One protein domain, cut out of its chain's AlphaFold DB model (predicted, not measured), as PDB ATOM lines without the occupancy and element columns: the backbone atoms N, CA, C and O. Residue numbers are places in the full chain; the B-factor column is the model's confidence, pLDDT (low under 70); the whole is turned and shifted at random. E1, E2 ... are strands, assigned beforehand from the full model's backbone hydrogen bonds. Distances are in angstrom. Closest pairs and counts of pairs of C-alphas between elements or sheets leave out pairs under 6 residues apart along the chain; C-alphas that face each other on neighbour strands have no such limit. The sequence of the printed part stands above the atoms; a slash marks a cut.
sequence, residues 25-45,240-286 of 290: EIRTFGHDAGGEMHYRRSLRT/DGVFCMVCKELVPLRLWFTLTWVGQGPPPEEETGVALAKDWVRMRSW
ATOM      1  N   GLU A  25     112.919 120.649 136.336       90.88
ATOM      2  CA  GLU A  25     112.850 121.455 137.550       90.88
ATOM      3  C   GLU A  25     113.292 120.614 138.746       90.88
ATOM      4  O   GLU A  25     112.957 119.428 138.854       90.88
ATOM      5  N   ILE A  26     114.038 121.225 139.661       88.62
ATOM      6  CA  ILE A  26     114.401 120.573 140.913       88.62
ATOM      7  C   ILE A  26     113.174 120.560 141.813       88.62
ATOM      8  O   ILE A  26     112.535 121.584 142.045       88.62
ATOM      9  N   ARG A  27     112.874 119.390 142.362       87.62
ATOM     10  CA  ARG A  27     111.862 119.212 143.390       87.62
ATOM     11  C   ARG A  27     112.502 118.646 144.638       87.62
ATOM     12  O   ARG A  27     113.329 117.741 144.555       87.62
ATOM     13  N   THR A  28     112.067 119.156 145.778       90.31
ATOM     14  CA  THR A  28     112.449 118.626 147.080       90.31
ATOM     15  C   THR A  28     111.319 117.764 147.616       90.31
ATOM     16  O   THR A  28     110.155 118.172 147.643       90.31
ATOM     17  N   PHE A  29     111.672 116.563 148.039       90.00
ATOM     18  CA  PHE A  29     110.806 115.663 148.774       90.00
ATOM     19  C   PHE A  29     111.379 115.448 150.161       90.00
ATOM     20  O   PHE A  29     112.594 115.494 150.323       90.00
ATOM     21  N   GLY A  30     110.542 115.151 151.141       92.31
ATOM     22  CA  GLY A  30     111.033 114.731 152.442       92.31
ATOM     23  C   GLY A  30     110.015 113.963 153.253       92.31
ATOM     24  O   GLY A  30     108.847 113.863 152.871       92.31
ATOM     25  N   HIS A  31     110.489 113.410 154.357       92.38
ATOM     26  CA  HIS A  31     109.678 112.721 155.346       92.38
ATOM     27  C   HIS A  31     110.058 113.199 156.751       92.38
ATOM     28  O   HIS A  31     111.172 113.673 156.988       92.38
ATOM     29  N   ASP A  32     109.112 113.069 157.676       91.31
ATOM     30  CA  ASP A  32     109.341 113.358 159.091       91.31
ATOM     31  C   ASP A  32     110.214 112.264 159.716       91.31
ATOM     32  O   ASP A  32     110.025 111.076 159.425       91.31
ATOM     33  N   ALA A  33     111.161 112.669 160.555       89.06
ATOM     34  CA  ALA A  33     112.049 111.792 161.304       89.06
ATOM     35  C   ALA A  33     112.186 112.266 162.762       89.06
ATOM     36  O   ALA A  33     113.280 112.513 163.254       89.06
ATOM     37  N   GLY A  34     111.059 112.413 163.465       81.94
ATOM     38  CA  GLY A  34     111.071 112.737 164.895       81.94
ATOM     39  C   GLY A  34     111.308 114.221 165.173       81.94
ATOM     40  O   GLY A  34     112.036 114.568 166.097       81.94
ATOM     41  N   GLY A  35     110.690 115.098 164.373       79.69
ATOM     42  CA  GLY A  35     110.823 116.559 164.493       79.69
ATOM     43  C   GLY A  35     111.860 117.171 163.547       79.69
ATOM     44  O   GLY A  35     111.865 118.387 163.336       79.69
ATOM     45  N   GLU A  36     112.674 116.332 162.913       87.75
ATOM     46  CA  GLU A  36     113.545 116.700 161.802       87.75
ATOM     47  C   GLU A  36     112.883 116.371 160.457       87.75
ATOM     48  O   GLU A  36     112.092 115.431 160.333       87.75
ATOM     49  N   MET A  37     113.196 117.165 159.431       90.31
ATOM     50  CA  MET A  37     112.773 116.922 158.057       90.31
ATOM     51  C   MET A  37     113.954 116.384 157.259       90.31
ATOM     52  O   MET A  37     114.879 117.127 156.920       90.31
ATOM     53  N   HIS A  38     113.911 115.097 156.932       93.75
ATOM     54  CA  HIS A  38     114.878 114.493 156.025       93.75
ATOM     55  C   HIS A  38     114.424 114.744 154.603       93.75
ATOM     56  O   HIS A  38     113.321 114.345 154.226       93.75
ATOM     57  N   TYR A  39     115.265 115.398 153.808       92.25
ATOM     58  CA  TYR A  39     114.910 115.774 152.451       92.25
ATOM     59  C   TYR A  39     115.842 115.159 151.410       92.25
ATOM     60  O   TYR A  39     116.995 114.809 151.673       92.25
ATOM     61  N   ARG A  40     115.314 115.048 150.194       91.50
ATOM     62  CA  ARG A  40     116.024 114.705 148.972       91.50
ATOM     63  C   ARG A  40     115.569 115.624 147.848       91.50
ATOM     64  O   ARG A  40     114.373 115.826 147.648       91.50
ATOM     65  N   ARG A  41     116.519 116.115 147.066       89.62
ATOM     66  CA  ARG A  41     116.283 116.835 145.819       89.62
ATOM     67  C   ARG A  41     116.347 115.854 144.654       89.62
ATOM     68  O   ARG A  41     117.221 114.993 144.591       89.62
ATOM     69  N   SER A  42     115.423 115.975 143.714       86.88
ATOM     70  CA  SER A  42     115.490 115.252 142.448       86.88
ATOM     71  C   SER A  42     114.877 116.069 141.325       86.88
ATOM     72  O   SER A  42     114.007 116.911 141.545       86.88
ATOM     73  N   LEU A  43     115.298 115.790 140.097       88.38
ATOM     74  CA  LEU A  43     114.685 116.393 138.921       88.38
ATOM     75  C   LEU A  43     113.270 115.847 138.731       88.38
ATOM     76  O   LEU A  43     113.034 114.641 138.840       88.38
ATOM     77  N   ARG A  44     112.329 116.726 138.397       87.56
ATOM     78  CA  ARG A  44     111.020 116.322 137.888       87.56
ATOM     79  C   ARG A  44     111.198 115.663 136.527       87.56
ATOM     80  O   ARG A  44     111.770 116.251 135.605       87.56
ATOM     81  N   THR A  45     110.691 114.441 136.397       88.94
ATOM     82  CA  THR A  45     110.738 113.681 135.147       88.94
ATOM     83  C   THR A  45     109.339 113.348 134.655       88.94
ATOM     84  O   THR A  45     108.593 112.695 135.377       88.94
ATOM     85  N   ASP A 240     107.562  99.804 147.824       64.81
ATOM     86  CA  ASP A 240     107.370  99.752 149.267       64.81
ATOM     87  C   ASP A 240     108.036 100.928 149.988       64.81
ATOM     88  O   ASP A 240     107.701 101.209 151.136       64.81
ATOM     89  N   GLY A 241     108.892 101.689 149.301       80.00
ATOM     90  CA  GLY A 241     109.380 102.977 149.769       80.00
ATOM     91  C   GLY A 241     110.455 103.613 148.894       80.00
ATOM     92  O   GLY A 241     110.820 103.115 147.829       80.00
ATOM     93  N   VAL A 242     110.979 104.737 149.372       85.69
ATOM     94  CA  VAL A 242     112.204 105.370 148.872       85.69
ATOM     95  C   VAL A 242     113.258 105.251 149.964       85.69
ATOM     96  O   VAL A 242     112.996 105.555 151.127       85.69
ATOM     97  N   PHE A 243     114.453 104.790 149.594       87.38
ATOM     98  CA  PHE A 243     115.564 104.680 150.535       87.38
ATOM     99  C   PHE A 243     116.030 106.077 150.953       87.38
ATOM    100  O   PHE A 243     116.453 106.874 150.111       87.38
ATOM    101  N   CYS A 244     115.945 106.374 152.247       90.12
ATOM    102  CA  CYS A 244     116.413 107.631 152.804       90.12
ATOM    103  C   CYS A 244     117.919 107.550 153.077       90.12
ATOM    104  O   CYS A 244     118.386 106.724 153.860       90.12
ATOM    105  N   MET A 245     118.694 108.443 152.457       91.25
ATOM    106  CA  MET A 245     120.150 108.487 152.634       91.25
ATOM    107  C   MET A 245     120.579 109.004 154.010       91.25
ATOM    108  O   MET A 245     121.733 108.786 154.377       91.25
ATOM    109  N   VAL A 246     119.678 109.650 154.755       92.69
ATOM    110  CA  VAL A 246     119.919 110.094 156.132       92.69
ATOM    111  C   VAL A 246     119.617 108.958 157.110       92.69
ATOM    112  O   VAL A 246     120.524 108.520 157.809       92.69
ATOM    113  N   CYS A 247     118.400 108.394 157.083       90.88
ATOM    114  CA  CYS A 247     118.021 107.279 157.965       90.88
ATOM    115  C   CYS A 247     118.759 105.967 157.667       90.88
ATOM    116  O   CYS A 247     118.842 105.103 158.532       90.88
ATOM    117  N   LYS A 248     119.251 105.789 156.434       91.94
ATOM    118  CA  LYS A 248     119.779 104.516 155.910       91.94
ATOM    119  C   LYS A 248     118.753 103.378 155.904       91.94
ATOM    120  O   LYS A 248     119.120 102.208 155.985       91.94
ATOM    121  N   GLU A 249     117.479 103.715 155.733       90.12
ATOM    122  CA  GLU A 249     116.376 102.757 155.694       90.12
ATOM    123  C   GLU A 249     115.406 103.053 154.546       90.12
ATOM    124  O   GLU A 249     115.414 104.134 153.945       90.12
ATOM    125  N   LEU A 250     114.568 102.070 154.225       89.62
ATOM    126  CA  LEU A 250     113.508 102.219 153.241       89.62
ATOM    127  C   LEU A 250     112.281 102.867 153.894       89.62
ATOM    128  O   LEU A 250     111.655 102.270 154.765       89.62
ATOM    129  N   VAL A 251     111.923 104.074 153.451       91.44
ATOM    130  CA  VAL A 251     110.792 104.826 154.006       91.44
ATOM    131  C   VAL A 251     109.588 104.713 153.069       91.44
ATOM    132  O   VAL A 251     109.715 105.095 151.899       91.44
ATOM    133  N   PRO A 252     108.418 104.243 153.545       89.44
ATOM    134  CA  PRO A 252     107.226 104.081 152.721       89.44
ATOM    135  C   PRO A 252     106.843 105.329 151.934       89.44
ATOM    136  O   PRO A 252     106.810 106.422 152.490       89.44
ATOM    137  N   LEU A 253     106.473 105.165 150.658       85.69
ATOM    138  CA  LEU A 253     106.123 106.285 149.767       85.69
ATOM    139  C   LEU A 253     105.051 107.216 150.346       85.69
ATOM    140  O   LEU A 253     105.134 108.427 150.171       85.69
ATOM    141  N   ARG A 254     104.080 106.661 151.080       85.44
ATOM    142  CA  ARG A 254     103.016 107.426 151.755       85.44
ATOM    143  C   ARG A 254     103.525 108.415 152.812       85.44
ATOM    144  O   ARG A 254     102.785 109.307 153.204       85.44
ATOM    145  N   LEU A 255     104.750 108.225 153.303       89.44
ATOM    146  CA  LEU A 255     105.399 109.103 154.276       89.44
ATOM    147  C   LEU A 255     106.267 110.172 153.611       89.44
ATOM    148  O   LEU A 255     106.807 111.023 154.309       89.44
ATOM    149  N   TRP A 256     106.414 110.134 152.286       89.81
ATOM    150  CA  TRP A 256     107.110 111.176 151.553       89.81
ATOM    151  C   TRP A 256     106.138 112.243 151.061       89.81
ATOM    152  O   TRP A 256     105.071 111.951 150.513       89.81
ATOM    153  N   PHE A 257     106.556 113.497 151.187       88.62
ATOM    154  CA  PHE A 257     105.798 114.665 150.760       88.62
ATOM    155  C   PHE A 257     106.670 115.577 149.918       88.62
ATOM    156  O   PHE A 257     107.891 115.610 150.061       88.62
ATOM    157  N   THR A 258     106.035 116.366 149.063       88.06
ATOM    158  CA  THR A 258     106.718 117.482 148.406       88.06
ATOM    159  C   THR A 258     106.877 118.637 149.371       88.06
ATOM    160  O   THR A 258     105.913 119.013 150.043       88.06
ATOM    161  N   LEU A 259     108.076 119.208 149.390       88.25
ATOM    162  CA  LEU A 259     108.426 120.319 150.254       88.25
ATOM    163  C   LEU A 259     108.610 121.603 149.442       88.25
ATOM    164  O   LEU A 259     109.247 121.596 148.386       88.25
ATOM    165  N   THR A 260     108.093 122.702 149.984       88.00
ATOM    166  CA  THR A 260     108.379 124.068 149.528       88.00
ATOM    167  C   THR A 260     109.163 124.790 150.614       88.00
ATOM    168  O   THR A 260     108.749 124.779 151.775       88.00
ATOM    169  N   TRP A 261     110.300 125.383 150.254       85.50
ATOM    170  CA  TRP A 261     111.140 126.127 151.190       85.50
ATOM    171  C   TRP A 261     110.450 127.424 151.614       85.50
ATOM    172  O   TRP A 261     109.994 128.184 150.760       85.50
ATOM    173  N   VAL A 262     110.390 127.664 152.922       86.31
ATOM    174  CA  VAL A 262     109.868 128.905 153.521       86.31
ATOM    175  C   VAL A 262     110.819 129.511 154.557       86.31
ATOM    176  O   VAL A 262     110.486 130.518 155.180       86.31
ATOM    177  N   GLY A 263     111.989 128.899 154.760       81.00
ATOM    178  CA  GLY A 263     113.018 129.404 155.661       81.00
ATOM    179  C   GLY A 263     113.620 130.732 155.192       81.00
ATOM    180  O   GLY A 263     113.452 131.164 154.050       81.00
ATOM    181  N   GLN A 264     114.351 131.394 156.092       78.88
ATOM    182  CA  GLN A 264     115.105 132.592 155.728       78.88
ATOM    183  C   GLN A 264     116.358 132.220 154.929       78.88
ATOM    184  O   GLN A 264     117.111 131.335 155.325       78.88
ATOM    185  N   GLY A 265     116.594 132.928 153.823       82.12
ATOM    186  CA  GLY A 265     117.717 132.665 152.920       82.12
ATOM    187  C   GLY A 265     117.393 131.655 151.812       82.12
ATOM    188  O   GLY A 265     116.234 131.260 151.646       82.12
ATOM    189  N   PRO A 266     118.393 131.278 150.994       82.06
ATOM    190  CA  PRO A 266     118.208 130.297 149.932       82.06
ATOM    191  C   PRO A 266     117.961 128.890 150.505       82.06
ATOM    192  O   PRO A 266     118.446 128.580 151.594       82.06
ATOM    193  N   PRO A 267     117.230 128.023 149.780       84.19
ATOM    194  CA  PRO A 267     117.079 126.631 150.177       84.19
ATOM    195  C   PRO A 267     118.434 125.903 150.165       84.19
ATOM    196  O   PRO A 267     119.293 126.247 149.351       84.19
ATOM    197  N   PRO A 268     118.602 124.858 150.993       85.25
ATOM    198  CA  PRO A 268     119.783 124.000 150.966       85.25
ATOM    199  C   PRO A 268     120.095 123.453 149.566       85.25
ATOM    200  O   PRO A 268     119.190 123.085 148.802       85.25
ATOM    201  N   GLU A 269     121.383 123.389 149.228       86.75
ATOM    202  CA  GLU A 269     121.843 122.969 147.903       86.75
ATOM    203  C   GLU A 269     122.193 121.475 147.827       86.75
ATOM    204  O   GLU A 269     122.272 120.916 146.730       86.75
ATOM    205  N   GLU A 270     122.340 120.794 148.961       88.81
ATOM    206  CA  GLU A 270     122.704 119.382 149.009       88.81
ATOM    207  C   GLU A 270     121.625 118.484 148.378       88.81
ATOM    208  O   GLU A 270     120.425 118.749 148.467       88.81
ATOM    209  N   GLU A 271     122.029 117.375 147.739       86.69
ATOM    210  CA  GLU A 271     121.063 116.423 147.163       86.69
ATOM    211  C   GLU A 271     120.202 115.774 148.254       86.69
ATOM    212  O   GLU A 271     119.025 115.503 148.032       86.69
ATOM    213  N   THR A 272     120.769 115.536 149.435       91.62
ATOM    214  CA  THR A 272     120.059 114.987 150.594       91.62
ATOM    215  C   THR A 272     120.549 115.644 151.870       91.62
ATOM    216  O   THR A 272     121.754 115.856 152.002       91.62
ATOM    217  N   GLY A 273     119.664 115.865 152.838       91.44
ATOM    218  CA  GLY A 273     120.064 116.436 154.118       91.44
ATOM    219  C   GLY A 273     118.966 116.431 155.171       91.44
ATOM    220  O   GLY A 273     117.896 115.845 154.985       91.44
ATOM    221  N   VAL A 274     119.270 117.100 156.279       90.25
ATOM    222  CA  VAL A 274     118.375 117.320 157.417       90.25
ATOM    223  C   VAL A 274     118.077 118.809 157.503       90.25
ATOM    224  O   VAL A 274     118.982 119.631 157.371       90.25
ATOM    225  N   ALA A 275     116.815 119.161 157.708       83.81
ATOM    226  CA  ALA A 275     116.391 120.530 157.959       83.81
ATOM    227  C   ALA A 275     115.351 120.568 159.082       83.81
ATOM    228  O   ALA A 275     114.691 119.568 159.373       83.81
ATOM    229  N   LEU A 276     115.166 121.736 159.698       80.62
ATOM    230  CA  LEU A 276     114.092 121.913 160.668       80.62
ATOM    231  C   LEU A 276     112.746 121.862 159.943       80.62
ATOM    232  O   LEU A 276     112.551 122.518 158.919       80.62
ATOM    233  N   ALA A 277     111.784 121.127 160.504       78.44
ATOM    234  CA  ALA A 277     110.458 120.989 159.905       78.44
ATOM    235  C   ALA A 277     109.740 122.337 159.703       78.44
ATOM    236  O   ALA A 277     108.924 122.459 158.795       78.44
ATOM    237  N   LYS A 278     110.069 123.357 160.510       80.38
ATOM    238  CA  LYS A 278     109.495 124.710 160.423       80.38
ATOM    239  C   LYS A 278     109.903 125.486 159.162       80.38
ATOM    240  O   LYS A 278     109.191 126.403 158.775       80.38
ATOM    241  N   ASP A 279     111.024 125.126 158.535       82.00
ATOM    242  CA  ASP A 279     111.566 125.841 157.370       82.00
ATOM    243  C   ASP A 279     110.986 125.310 156.042       82.00
ATOM    244  O   ASP A 279     111.319 125.800 154.958       82.00
ATOM    245  N   TRP A 280     110.083 124.324 156.116       81.00
ATOM    246  CA  TRP A 280     109.458 123.676 154.967       81.00
ATOM    247  C   TRP A 280     107.944 123.554 155.129       81.00
ATOM    248  O   TRP A 280     107.440 123.088 156.149       81.00
ATOM    249  N   VAL A 281     107.205 123.875 154.067       81.06
ATOM    250  CA  VAL A 281     105.764 123.608 153.988       81.06
ATOM    251  C   VAL A 281     105.522 122.311 153.226       81.06
ATOM    252  O   VAL A 281     106.030 122.116 152.118       81.06
ATOM    253  N   ARG A 282     104.715 121.425 153.821       82.62
ATOM    254  CA  ARG A 282     104.234 120.193 153.185       82.62
ATOM    255  C   ARG A 282     103.141 120.554 152.184       82.62
ATOM    256  O   ARG A 282     102.136 121.140 152.567       82.62
ATOM    257  N   MET A 283     103.331 120.193 150.919       75.88
ATOM    258  CA  MET A 283     102.361 120.506 149.863       75.88
ATOM    259  C   MET A 283     101.404 119.338 149.608       75.88
ATOM    260  O   MET A 283     100.198 119.471 149.789       75.88
ATOM    261  N   ARG A 284     101.931 118.191 149.159       67.56
ATOM    262  CA  ARG A 284     101.162 116.993 148.769       67.56
ATOM    263  C   ARG A 284     101.957 115.722 149.039       67.56
ATOM    264  O   ARG A 284     103.192 115.774 149.063       67.56
ATOM    265  N   SER A 285     101.259 114.602 149.230       60.66
ATOM    266  CA  SER A 285     101.897 113.292 149.367       60.66
ATOM    267  C   SER A 285     102.466 112.835 148.021       60.66
ATOM    268  O   SER A 285     101.950 113.196 146.964       60.66
ATOM    269  N   TRP A 286     103.555 112.064 148.037       56.22
ATOM    270  CA  TRP A 286     104.177 111.558 146.806       56.22
ATOM    271  C   TRP A 286     103.200 110.693 145.986       56.22
ATOM    272  O   TRP A 286     103.236 110.713 144.758       56.22
TER     273      TRP A 286
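What this domain is: This is residues 25 to 45 and 240 to 286 of the 290 residues of an uncharacterized protein of uncultured prokaryote (UniProt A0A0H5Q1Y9). The main part is one strongly twisted sheet of five strands, E6, E2, E1, E5 and E7, curled like part of a barrel and left open between its edge strands. A small hairpin of two short strands, E3 and E4, is set off from this sheet, and toward the opposite end of the model the link from E5 to E6 loops out around Gly 265. The printed part has 68 residues with no named helix and seven strands, E1 to E7 in chain order; the class is all strand. The larger sheet, in the order E6, E2, E1, E5, E7, and the small one, E3 and E4, are both antiparallel. The whole is compact, with a radius of gyration of the C-alphas of 11.1 A, and spans 34 by 30 by 21 A.

How they stand to each other: From edge to edge of the large sheet the strands' lines turn by 117 degrees and the way across it by 97 degrees. E2, residues 36 to 43, and E1, residues 26 to 32, are a hairpin at 154 degrees, with N 29 and O 40 2.8 A apart, within hydrogen-bond range. Beside E2 is the edge strand E6, residues 272 to 276, at 139 degrees, with N 37 and O 275 2.8 A apart. Beside E1 is E5, residues 257 to 261, at 114 degrees, with N 30 and O 257 2.9 A apart. E7, residues 280 to 285, is the other edge strand, at 152 degrees to E5, with N 260 and O 281 3.0 A apart. E6 and E7 meet only through their link. E3, residues 242 to 244, and E4, residues 249 to 251, are a hairpin at 132 degrees, with N 242 and O 251 2.8 A apart. The closest C-alphas of E2 and E3, those of His 38 and Cys 244, are 7.7 A apart. E1 and E4 are only just apart, at 8.1 A.

Where its parts are: E2 is the longest strand, 22.9 A from C-alpha 36 at (113.545, 116.700, 161.802) to C-alpha 43. E1 begins at C-alpha 26, (114.401, 120.573, 140.913), and measures 20.2 A. E7, 14.0 A, ends at C-alpha 285, (101.897, 113.292, 149.367). E6 measures 13.6 A, E5 12.7 A, and E3 and E4 6.2 A each.

The domain as a whole: The two C-alphas farthest apart, those of Asp 240 and Gly 265, are 34.7 A apart. Residues 46 to 239 are not printed, and C-alphas 45 and 240 are 20.1 A apart across this cut. Of the links that are printed whole, E5 to E6 is short, with 10 residues, and the others are tight. The mean pLDDT of the printed part is 85.6; residue 240 and residues 284 to 286 are under 70.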